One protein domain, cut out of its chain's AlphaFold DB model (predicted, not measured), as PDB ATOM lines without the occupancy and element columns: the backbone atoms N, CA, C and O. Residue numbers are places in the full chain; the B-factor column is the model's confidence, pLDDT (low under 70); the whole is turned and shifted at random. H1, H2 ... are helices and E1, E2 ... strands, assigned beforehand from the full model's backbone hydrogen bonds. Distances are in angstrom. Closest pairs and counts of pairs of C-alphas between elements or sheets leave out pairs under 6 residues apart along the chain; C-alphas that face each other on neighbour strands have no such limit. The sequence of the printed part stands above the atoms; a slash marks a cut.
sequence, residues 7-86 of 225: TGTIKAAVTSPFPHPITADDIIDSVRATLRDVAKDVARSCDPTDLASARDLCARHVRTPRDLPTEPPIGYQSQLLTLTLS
ATOM      1  N   THR A   7     -28.215 -32.725  -1.641       86.31
ATOM      2  CA  THR A   7     -27.085 -33.546  -2.078       86.31
ATOM      3  C   THR A   7     -25.866 -33.151  -1.255       86.31
ATOM      4  O   THR A   7     -25.551 -31.973  -1.138       86.31
ATOM      5  N   GLY A   8     -25.149 -34.105  -0.672       86.38
ATOM      6  CA  GLY A   8     -23.967 -33.776   0.118       86.38
ATOM      7  C   GLY A   8     -22.977 -34.916   0.235       86.38
ATOM      8  O   GLY A   8     -23.327 -36.083   0.053       86.38
ATOM      9  N   THR A   9     -21.737 -34.561   0.560       87.81
ATOM     10  CA  THR A   9     -20.640 -35.512   0.740       87.81
ATOM     11  C   THR A   9     -20.178 -35.484   2.192       87.81
ATOM     12  O   THR A   9     -19.814 -34.431   2.721       87.81
ATOM     13  N   ILE A  10     -20.179 -36.647   2.845       89.75
ATOM     14  CA  ILE A  10     -19.743 -36.824   4.235       89.75
ATOM     15  C   ILE A  10     -18.487 -37.694   4.238       89.75
ATOM     16  O   ILE A  10     -18.451 -38.735   3.585       89.75
ATOM     17  N   LYS A  11     -17.462 -37.275   4.981       89.06
ATOM     18  CA  LYS A  11     -16.259 -38.069   5.245       89.06
ATOM     19  C   LYS A  11     -16.343 -38.634   6.657       89.06
ATOM     20  O   LYS A  11     -16.644 -37.888   7.582       89.06
ATOM     21  N   ALA A  12     -16.052 -39.918   6.825       88.44
ATOM     22  CA  ALA A  12     -15.952 -40.565   8.129       88.44
ATOM     23  C   ALA A  12     -14.559 -41.176   8.309       88.44
ATOM     24  O   ALA A  12     -13.960 -41.647   7.342       88.44
ATOM     25  N   ALA A  13     -14.046 -41.139   9.533       88.12
ATOM     26  CA  ALA A  13     -12.784 -41.735   9.941       88.12
ATOM     27  C   ALA A  13     -13.018 -42.584  11.194       88.12
ATOM     28  O   ALA A  13     -13.580 -42.101  12.178       88.12
ATOM     29  N   VAL A  14     -12.598 -43.845  11.144       87.75
ATOM     30  CA  VAL A  14     -12.650 -44.764  12.286       87.75
ATOM     31  C   VAL A  14     -11.504 -44.419  13.235       87.75
ATOM     32  O   VAL A  14     -10.366 -44.258  12.796       87.75
ATOM     33  N   THR A  15     -11.810 -44.270  14.520       86.81
ATOM     34  CA  THR A  15     -10.850 -43.870  15.563       86.81
ATOM     35  C   THR A  15     -10.487 -45.013  16.507       86.81
ATOM     36  O   THR A  15      -9.502 -44.903  17.237       86.81
ATOM     37  N   SER A  16     -11.241 -46.116  16.502       82.31
ATOM     38  CA  SER A  16     -10.936 -47.291  17.324       82.31
ATOM     39  C   SER A  16      -9.632 -47.981  16.890       82.31
ATOM     40  O   SER A  16      -9.375 -48.068  15.687       82.31
ATOM     41  N   PRO A  17      -8.835 -48.521  17.830       75.88
ATOM     42  CA  PRO A  17      -7.617 -49.261  17.512       75.88
ATOM     43  C   PRO A  17      -7.920 -50.627  16.875       75.88
ATOM     44  O   PRO A  17      -8.911 -51.278  17.200       75.88
ATOM     45  N   PHE A  18      -7.040 -51.065  15.975       71.69
ATOM     46  CA  PHE A  18      -7.048 -52.413  15.394       71.69
ATOM     47  C   PHE A  18      -6.625 -53.454  16.457       71.69
ATOM     48  O   PHE A  18      -5.762 -53.125  17.276       71.69
ATOM     49  N   PRO A  19      -7.130 -54.707  16.450       75.62
ATOM     50  CA  PRO A  19      -8.006 -55.357  15.465       75.62
ATOM     51  C   PRO A  19      -9.505 -55.108  15.663       75.62
ATOM     52  O   PRO A  19      -9.999 -55.047  16.786       75.62
ATOM     53  N   HIS A  20     -10.237 -55.007  14.550       76.94
ATOM     54  CA  HIS A  20     -11.694 -54.861  14.557       76.94
ATOM     55  C   HIS A  20     -12.404 -56.225  14.545       76.94
ATOM     56  O   HIS A  20     -11.919 -57.149  13.892       76.94
ATOM     57  N   PRO A  21     -13.563 -56.355  15.221       77.81
ATOM     58  CA  PRO A  21     -14.343 -57.597  15.271       77.81
ATOM     59  C   PRO A  21     -15.053 -57.960  13.955       77.81
ATOM     60  O   PRO A  21     -15.470 -59.102  13.786       77.81
ATOM     61  N   ILE A  22     -15.205 -57.002  13.036       84.44
ATOM     62  CA  ILE A  22     -15.923 -57.151  11.761       84.44
ATOM     63  C   ILE A  22     -15.052 -56.721  10.578       84.44
ATOM     64  O   ILE A  22     -14.019 -56.068  10.757       84.44
ATOM     65  N   THR A  23     -15.458 -57.103   9.362       87.69
ATOM     66  CA  THR A  23     -14.719 -56.757   8.142       87.69
ATOM     67  C   THR A  23     -14.783 -55.256   7.855       87.69
ATOM     68  O   THR A  23     -15.699 -54.557   8.287       87.69
ATOM     69  N   ALA A  24     -13.803 -54.739   7.107       84.94
ATOM     70  CA  ALA A  24     -13.780 -53.326   6.731       84.94
ATOM     71  C   ALA A  24     -15.027 -52.912   5.927       84.94
ATOM     72  O   ALA A  24     -15.531 -51.807   6.125       84.94
ATOM     73  N   ASP A  25     -15.548 -53.798   5.076       87.88
ATOM     74  CA  ASP A  25     -16.744 -53.536   4.271       87.88
ATOM     75  C   ASP A  25     -17.998 -53.417   5.152       87.88
ATOM     76  O   ASP A  25     -18.759 -52.458   5.006       87.88
ATOM     77  N   ASP A  26     -18.148 -54.291   6.153       88.12
ATOM     78  CA  ASP A  26     -19.260 -54.226   7.112       88.12
ATOM     79  C   ASP A  26     -19.221 -52.940   7.952       88.12
ATOM     80  O   ASP A  26     -20.262 -52.336   8.236       88.12
ATOM     81  N   ILE A  27     -18.019 -52.482   8.332       85.75
ATOM     82  CA  ILE A  27     -17.830 -51.199   9.028       85.75
ATOM     83  C   ILE A  27     -18.282 -50.052   8.122       85.75
ATOM     84  O   ILE A  27     -19.027 -49.177   8.565       85.75
ATOM     85  N   ILE A  28     -17.854 -50.049   6.856       88.25
ATOM     86  CA  ILE A  28     -18.199 -49.000   5.890       88.25
ATOM     87  C   ILE A  28     -19.712 -48.931   5.687       88.25
ATOM     88  O   ILE A  28     -20.277 -47.834   5.723       88.25
ATOM     89  N   ASP A  29     -20.373 -50.071   5.494       89.31
ATOM     90  CA  ASP A  29     -21.815 -50.111   5.270       89.31
ATOM     91  C   ASP A  29     -22.604 -49.715   6.520       89.31
ATOM     92  O   ASP A  29     -23.559 -48.939   6.414       89.31
ATOM     93  N   SER A  30     -22.150 -50.129   7.704       87.88
ATOM     94  CA  SER A  30     -22.759 -49.728   8.976       87.88
ATOM     95  C   SER A  30     -22.637 -48.220   9.211       87.88
ATOM     96  O   SER A  30     -23.642 -47.546   9.440       87.88
ATOM     97  N   VAL A  31     -21.432 -47.649   9.063       87.62
ATOM     98  CA  VAL A  31     -21.204 -46.195   9.183       87.62
ATOM     99  C   VAL A  31     -22.038 -45.431   8.154       87.62
ATOM    100  O   VAL A  31     -22.655 -44.413   8.477       87.62
ATOM    101  N   ARG A  32     -22.095 -45.918   6.911       90.19
ATOM    102  CA  ARG A  32     -22.884 -45.303   5.840       90.19
ATOM    103  C   ARG A  32     -24.373 -45.290   6.176       90.19
ATOM    104  O   ARG A  32     -25.010 -44.259   5.963       90.19
ATOM    105  N   ALA A  33     -24.920 -46.397   6.678       89.88
ATOM    106  CA  ALA A  33     -26.322 -46.491   7.070       89.88
ATOM    107  C   ALA A  33     -26.647 -45.495   8.191       89.88
ATOM    108  O   ALA A  33     -27.535 -44.659   8.025       89.88
ATOM    109  N   THR A  34     -25.852 -45.484   9.267       89.19
ATOM    110  CA  THR A  34     -26.072 -44.570  10.399       89.19
ATOM    111  C   THR A  34     -25.978 -43.101   9.980       89.19
ATOM    112  O   THR A  34     -26.824 -42.290  10.354       89.19
ATOM    113  N   LEU A  35     -24.982 -42.732   9.167       88.50
ATOM    114  CA  LEU A  35     -24.838 -41.353   8.690       88.50
ATOM    115  C   LEU A  35     -25.959 -40.935   7.742       88.50
ATOM    116  O   LEU A  35     -26.364 -39.771   7.759       88.50
ATOM    117  N   ARG A  36     -26.468 -41.862   6.926       89.25
ATOM    118  CA  ARG A  36     -27.598 -41.601   6.035       89.25
ATOM    119  C   ARG A  36     -28.884 -41.360   6.823       89.25
ATOM    120  O   ARG A  36     -29.611 -40.432   6.476       89.25
ATOM    121  N   ASP A  37     -29.136 -42.131   7.876       88.81
ATOM    122  CA  ASP A  37     -30.310 -41.935   8.735       88.81
ATOM    123  C   ASP A  37     -30.242 -40.597   9.475       88.81
ATOM    124  O   ASP A  37     -31.181 -39.807   9.413       88.81
ATOM    125  N   VAL A  38     -29.081 -40.262  10.045       87.06
ATOM    126  CA  VAL A  38     -28.856 -38.955  10.682       87.06
ATOM    127  C   VAL A  38     -29.061 -37.810   9.690       87.06
ATOM    128  O   VAL A  38     -29.737 -36.832  10.000       87.06
ATOM    129  N   ALA A  39     -28.492 -37.911   8.485       86.31
ATOM    130  CA  ALA A  39     -28.655 -36.880   7.464       86.31
ATOM    131  C   ALA A  39     -30.123 -36.725   7.040       86.31
ATOM    132  O   ALA A  39     -30.585 -35.604   6.832       86.31
ATOM    133  N   LYS A  40     -30.869 -37.832   6.947       86.81
ATOM    134  CA  LYS A  40     -32.300 -37.835   6.626       86.81
ATOM    135  C   LYS A  40     -33.129 -37.158   7.715       86.81
ATOM    136  O   LYS A  40     -34.029 -36.387   7.386       86.81
ATOM    137  N   ASP A  41     -32.827 -37.423   8.981       88.19
ATOM    138  CA  ASP A  41     -33.541 -36.813  10.102       88.19
ATOM    139  C   ASP A  41     -33.300 -35.306  10.171       88.19
ATOM    140  O   ASP A  41     -34.255 -34.538  10.289       88.19
ATOM    141  N   VAL A  42     -32.056 -34.860   9.982       85.94
ATOM    142  CA  VAL A  42     -31.748 -33.423   9.942       85.94
ATOM    143  C   VAL A  42     -32.400 -32.758   8.728       85.94
ATOM    144  O   VAL A  42     -33.034 -31.715   8.877       85.94
ATOM    145  N   ALA A  43     -32.335 -33.380   7.546       84.75
ATOM    146  CA  ALA A  43     -32.913 -32.832   6.318       84.75
ATOM    147  C   ALA A  43     -34.426 -32.570   6.414       84.75
ATOM    148  O   ALA A  43     -34.914 -31.645   5.773       84.75
ATOM    149  N   ARG A  44     -35.167 -33.332   7.232       85.62
ATOM    150  CA  ARG A  44     -36.605 -33.104   7.478       85.62
ATOM    151  C   ARG A  44     -36.898 -31.816   8.243       85.62
ATOM    152  O   ARG A  44     -37.992 -31.281   8.115       85.62
ATOM    153  N   SER A  45     -35.948 -31.361   9.055       84.75
ATOM    154  CA  SER A  45     -36.070 -30.146   9.868       84.75
ATOM    155  C   SER A  45     -35.498 -28.899   9.190       84.75
ATOM    156  O   SER A  45     -35.691 -27.791   9.686       84.75
ATOM    157  N   CYS A  46     -34.789 -29.067   8.071       84.44
ATOM    158  CA  CYS A  46     -34.130 -27.977   7.367       84.44
ATOM    159  C   CYS A  46     -35.069 -27.297   6.369       84.44
ATOM    160  O   CYS A  46     -35.759 -27.959   5.594       84.44
ATOM    161  N   ASP A  47     -35.010 -25.968   6.330       83.12
ATOM    162  CA  ASP A  47     -35.636 -25.181   5.273       83.12
ATOM    163  C   ASP A  47     -34.736 -25.192   4.019       83.12
ATOM    164  O   ASP A  47     -33.569 -24.795   4.101       83.12
ATOM    165  N   PRO A  48     -35.227 -25.641   2.847       81.25
ATOM    166  CA  PRO A  48     -34.447 -25.619   1.611       81.25
ATOM    167  C   PRO A  48     -34.137 -24.205   1.100       81.25
ATOM    168  O   PRO A  48     -33.237 -24.051   0.273       81.25
ATOM    169  N   THR A  49     -34.855 -23.178   1.561       82.12
ATOM    170  CA  THR A  49     -34.578 -21.779   1.207       82.12
ATOM    171  C   THR A  49     -33.353 -21.218   1.936       82.12
ATOM    172  O   THR A  49     -32.692 -20.325   1.405       82.12
ATOM    173  N   ASP A  50     -32.987 -21.793   3.089       85.00
ATOM    174  CA  ASP A  50     -31.803 -21.429   3.873       85.00
ATOM    175  C   ASP A  50     -30.763 -22.562   3.884       85.00
ATOM    176  O   ASP A  50     -30.557 -23.295   4.859       85.00
ATOM    177  N   LEU A  51     -30.060 -22.688   2.755       84.25
ATOM    178  CA  LEU A  51     -28.997 -23.679   2.584       84.25
ATOM    179  C   LEU A  51     -27.845 -23.492   3.588       84.25
ATOM    180  O   LEU A  51     -27.185 -24.473   3.942       84.25
ATOM    181  N   ALA A  52     -27.587 -22.262   4.045       83.94
ATOM    182  CA  ALA A  52     -26.510 -21.977   4.988       83.94
ATOM    183  C   ALA A  52     -26.827 -22.576   6.363       83.94
ATOM    184  O   ALA A  52     -26.041 -23.376   6.879       83.94
ATOM    185  N   SER A  53     -28.018 -22.298   6.897       86.06
ATOM    186  CA  SER A  53     -28.469 -22.903   8.154       86.06
ATOM    187  C   SER A  53     -28.596 -24.420   8.041       86.06
ATOM    188  O   SER A  53     -28.172 -25.139   8.951       86.06
ATOM    189  N   ALA A  54     -29.099 -24.935   6.911       86.88
ATOM    190  CA  ALA A  54     -29.170 -26.373   6.665       86.88
ATOM    191  C   ALA A  54     -27.778 -27.031   6.695       86.88
ATOM    192  O   ALA A  54     -27.597 -28.093   7.301       86.88
ATOM    193  N   ARG A  55     -26.766 -26.387   6.097       87.06
ATOM    194  CA  ARG A  55     -25.373 -26.856   6.122       87.06
ATOM    195  C   ARG A  55     -24.815 -26.874   7.540       87.06
ATOM    196  O   ARG A  55     -24.207 -27.873   7.923       87.06
ATOM    197  N   ASP A  56     -25.039 -25.824   8.321       88.25
ATOM    198  CA  ASP A  56     -24.527 -25.725   9.689       88.25
ATOM    199  C   ASP A  56     -25.203 -26.715  10.643       88.25
ATOM    200  O   ASP A  56     -24.553 -27.290  11.522       88.25
ATOM    201  N   LEU A  57     -26.510 -26.943  10.491       87.69
ATOM    202  CA  LEU A  57     -27.246 -27.943  11.268       87.69
ATOM    203  C   LEU A  57     -26.786 -29.364  10.932       87.69
ATOM    204  O   LEU A  57     -26.464 -30.126  11.851       87.69
ATOM    205  N   CYS A  58     -26.675 -29.698   9.642       86.81
ATOM    206  CA  CYS A  58     -26.140 -30.983   9.193       86.81
ATOM    207  C   CYS A  58     -24.695 -31.185   9.660       86.81
ATOM    208  O   CYS A  58     -24.367 -32.243  10.194       86.81
ATOM    209  N   ALA A  59     -23.826 -30.179   9.518       87.12
ATOM    210  CA  ALA A  59     -22.430 -30.274   9.936       87.12
ATOM    211  C   ALA A  59     -22.302 -30.548  11.440       87.12
ATOM    212  O   ALA A  59     -21.511 -31.404  11.838       87.12
ATOM    213  N   ARG A  60     -23.108 -29.876  12.274       88.06
ATOM    214  CA  ARG A  60     -23.136 -30.100  13.728       88.06
ATOM    215  C   ARG A  60     -23.580 -31.520  14.083       88.06
ATOM    216  O   ARG A  60     -22.888 -32.198  14.839       88.06
ATOM    217  N   HIS A  61     -24.672 -32.002  13.493       86.19
ATOM    218  CA  HIS A  61     -25.202 -33.339  13.785       86.19
ATOM    219  C   HIS A  61     -24.301 -34.469  13.282       86.19
ATOM    220  O   HIS A  61     -24.151 -35.496  13.950       86.19
ATOM    221  N   VAL A  62     -23.668 -34.287  12.124       86.94
ATOM    222  CA  VAL A  62     -22.731 -35.263  11.557       86.94
ATOM    223  C   VAL A  62     -21.411 -35.287  12.334       86.94
ATOM    224  O   VAL A  62     -20.790 -36.338  12.410       86.94
ATOM    225  N   ARG A  63     -20.983 -34.184  12.960       87.75
ATOM    226  CA  ARG A  63     -19.710 -34.120  13.704       87.75
ATOM    227  C   ARG A  63     -19.708 -34.869  15.039       87.75
ATOM    228  O   ARG A  63     -18.635 -35.123  15.584       87.75
ATOM    229  N   THR A  64     -20.882 -35.210  15.562       87.19
ATOM    230  CA  THR A  64     -21.009 -35.932  16.835       87.19
ATOM    231  C   THR A  64     -20.291 -37.285  16.732       87.19
ATOM    232  O   THR A  64     -20.638 -38.056  15.833       87.19
ATOM    233  N   PRO A  65     -19.297 -37.574  17.598       87.31
ATOM    234  CA  PRO A  65     -18.648 -38.883  17.649       87.31
ATOM    235  C   PRO A  65     -19.683 -39.972  17.925       87.31
ATOM    236  O   PRO A  65     -20.602 -39.758  18.719       87.31
ATOM    237  N   ARG A  66     -19.558 -41.114  17.254       86.50
ATOM    238  CA  ARG A  66     -20.492 -42.233  17.395       86.50
ATOM    239  C   ARG A  66     -19.741 -43.547  17.442       86.50
ATOM    240  O   ARG A  66     -18.685 -43.678  16.830       86.50
ATOM    241  N   ASP A  67     -20.370 -44.513  18.087       87.69
ATOM    242  CA  ASP A  67     -19.883 -45.879  18.167       87.69
ATOM    243  C   ASP A  67     -20.833 -46.799  17.404       87.69
ATOM    244  O   ASP A  67     -22.057 -46.635  17.446       87.69
ATOM    245  N   LEU A  68     -20.271 -47.757  16.673       85.62
ATOM    246  CA  LEU A  68     -21.044 -48.857  16.111       85.62
ATOM    247  C   LEU A  68     -21.373 -49.877  17.211       85.62
ATOM    248  O   LEU A  68     -20.531 -50.118  18.081       85.62
ATOM    249  N   PRO A  69     -22.557 -50.518  17.158       83.62
ATOM    250  CA  PRO A  69     -22.975 -51.534  18.122       83.62
ATOM    251  C   PRO A  69     -22.280 -52.878  17.841       83.62
ATOM    252  O   PRO A  69     -22.915 -53.868  17.487       83.62
ATOM    253  N   THR A  70     -20.956 -52.896  17.951       80.56
ATOM    254  CA  THR A  70     -20.104 -54.086  17.845       80.56
ATOM    255  C   THR A  70     -19.467 -54.387  19.200       80.56
ATOM    256  O   THR A  70     -19.315 -53.491  20.028       80.56
ATOM    257  N   GLU A  71     -19.053 -55.630  19.434       80.44
ATOM    258  CA  GLU A  71     -18.239 -56.000  20.598       80.44
ATOM    259  C   GLU A  71     -16.831 -56.398  20.127       80.44
ATOM    260  O   GLU A  71     -16.692 -57.428  19.463       80.44
ATOM    261  N   PRO A  72     -15.771 -55.622  20.434       79.75
ATOM    262  CA  PRO A  72     -15.759 -54.297  21.074       79.75
ATOM    263  C   PRO A  72     -16.335 -53.167  20.185       79.75
ATOM    264  O   PRO A  72     -16.359 -53.305  18.954       79.75
ATOM    265  N   PRO A  73     -16.787 -52.041  20.777       83.38
ATOM    266  CA  PRO A  73     -17.399 -50.938  20.033       83.38
ATOM    267  C   PRO A  73     -16.380 -50.228  19.138       83.38
ATOM    268  O   PRO A  73     -15.260 -49.921  19.553       83.38
ATOM    269  N   ILE A  74     -16.784 -49.955  17.897       84.31
ATOM    270  CA  ILE A  74     -15.962 -49.257  16.902       84.31
ATOM    271  C   ILE A  74     -16.390 -47.791  16.855       84.31
ATOM    272  O   ILE A  74     -17.440 -47.458  16.302       84.31
ATOM    273  N   GLY A  75     -15.560 -46.917  17.422       87.62
ATOM    274  CA  GLY A  75     -15.751 -45.470  17.370       87.62
ATOM    275  C   GLY A  75     -15.377 -44.875  16.013       87.62
ATOM    276  O   GLY A  75     -14.368 -45.248  15.404       87.62
ATOM    277  N   TYR A  76     -16.177 -43.924  15.542       87.88
ATOM    278  CA  TYR A  76     -15.907 -43.149  14.338       87.88
ATOM    279  C   TYR A  76     -16.285 -41.675  14.503       87.88
ATOM    280  O   TYR A  76     -17.193 -41.290  15.244       87.88
ATOM    281  N   GLN A  77     -15.574 -40.830  13.761       89.06
ATOM    282  CA  GLN A  77     -15.831 -39.402  13.664       89.06
ATOM    283  C   GLN A  77     -16.100 -39.025  12.212       89.06
ATOM    284  O   GLN A  77     -15.393 -39.453  11.301       89.06
ATOM    285  N   SER A  78     -17.108 -38.188  11.990       88.62
ATOM    286  CA  SER A  78     -17.481 -37.731  10.654       88.62
ATOM    287  C   SER A  78     -17.449 -36.218  10.510       88.62
ATOM    288  O   SER A  78     -17.576 -35.462  11.469       88.62
ATOM    289  N   GLN A  79     -17.274 -35.769   9.274       89.38
ATOM    290  CA  GLN A  79     -17.291 -34.373   8.884       89.38
ATOM    291  C   GLN A  79     -18.067 -34.219   7.577       89.38
ATOM    292  O   GLN A  79     -17.843 -34.947   6.608       89.38
ATOM    293  N   LEU A  80     -18.966 -33.239   7.544       86.38
ATOM    294  CA  LEU A  80     -19.648 -32.826   6.324       86.38
ATOM    295  C   LEU A  80     -18.688 -31.998   5.460       86.38
ATOM    296  O   LEU A  80     -18.167 -30.981   5.920       86.38
ATOM    297  N   LEU A  81     -18.459 -32.420   4.217       83.25
ATOM    298  CA  LEU A  81     -17.626 -31.687   3.260       83.25
ATOM    299  C   LEU A  81     -18.467 -30.678   2.478       83.25
ATOM    300  O   LEU A  81     -18.117 -29.501   2.385       83.25
ATOM    301  N   THR A  82     -19.597 -31.135   1.944       86.31
ATOM    302  CA  THR A  82     -20.478 -30.336   1.090       86.31
ATOM    303  C   THR A  82     -21.938 -30.675   1.361       86.31
ATOM    304  O   THR A  82     -22.279 -31.818   1.661       86.31
ATOM    305  N   LEU A  83     -22.798 -29.667   1.240       86.44
ATOM    306  CA  LEU A  83     -24.247 -29.809   1.187       86.44
ATOM    307  C   LEU A  83     -24.761 -28.767   0.196       86.44
ATOM    308  O   LEU A  83     -24.531 -27.573   0.379       86.44
ATOM    309  N   THR A  84     -25.395 -29.223  -0.872       86.81
ATOM    310  CA  THR A  84     -25.933 -28.408  -1.956       86.81
ATOM    311  C   THR A  84     -27.288 -28.955  -2.377       86.81
ATOM    312  O   THR A  84     -27.606 -30.118  -2.158       86.81
ATOM    313  N   LEU A  85     -28.115 -28.122  -2.992       85.69
ATOM    314  CA  LEU A  85     -29.305 -28.598  -3.695       85.69
ATOM    315  C   LEU A  85     -28.928 -29.014  -5.120       85.69
ATOM    316  O   LEU A  85     -27.943 -28.506  -5.669       85.69
ATOM    317  N   SER A  86     -29.710 -29.911  -5.726       84.88
ATOM    318  CA  SER A  86     -29.564 -30.213  -7.155       84.88
ATOM    319  C   SER A  86     -29.817 -28.950  -7.992       84.88
ATOM    320  O   SER A  86     -30.521 -28.045  -7.552       84.88
TER     321      SER A  86
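Overview. This is residues 7 to 86 of the 225 residues of an uncharacterized protein of Streptomyces sp. 150FB (UniProt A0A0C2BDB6). A slender rod: E1 and E3 pair as a long antiparallel ribbon, with H2 packed along E3 on one face of the sheet and H1, the longest helix, on the opposite face, the two helices joined as a helical hairpin. The short strand E2 extends the sheet beside the beginning of E3. The printed part has 80 residues, in the order E1, H1, H2, E2, E3; the class is mixed, helices and strands, and the sheet order is E1, E3, E2, all antiparallel. It is only just compact, close to loose, with a radius of gyration of the C-alphas of 13.8 A and spans of 45 by 18 by 18 A.

Along the chain. E1, residues 7 to 14, is 23.2 A long and begins at C-alpha 7 (-27.085, -33.546, -2.078). H1, residues 24 to 45, measures 32.3 A, and H2, residues 51 to 63, 17.9 A. E2 is residues 66 to 68. E3, residues 74 to 85, measures 32.1 A, bends by 53 degrees at residue 81 and ends at C-alpha 85 (-29.305, -28.598, -3.695).

Arrangement. E3 pairs with E1 over its residues 76 to 84, with N 9 and O 82 at 3.0 A. It pairs with E2, its hairpin partner, over residues 74 to 76, with N 68 and O 74 at 2.9 A. E1, H1 H2, E2 form a split strand-helix-strand unit, two strands running the same way with E3 between them, its crossover left-handed. H2 is on the sheet at a height of 8.3 A, along E3 at 4 degrees on the local plane; the closest C-alphas, of Ala 59 and Leu 80, are 5.2 A apart. H1 is on the opposite face, its closest C-alphas to E2 being Ser 30 and Leu 68, 7.4 A. H1 touches H2 with residues 35 to 43 alone, closest at the C-alphas of Val 42 and Cys 58, 6.2 A, at a steep tilt of 40 degrees, opposite ways. Every O i to N i+4 pair is within hydrogen-bond range in H2, and 17 of 18 in H1.

Size, cuts and confidence. The farthest C-alphas, of Pro 19 and Thr 49, are 45.1 A apart. The printed part has no cut and no long link, and no printed residue is under 70 in pLDDT.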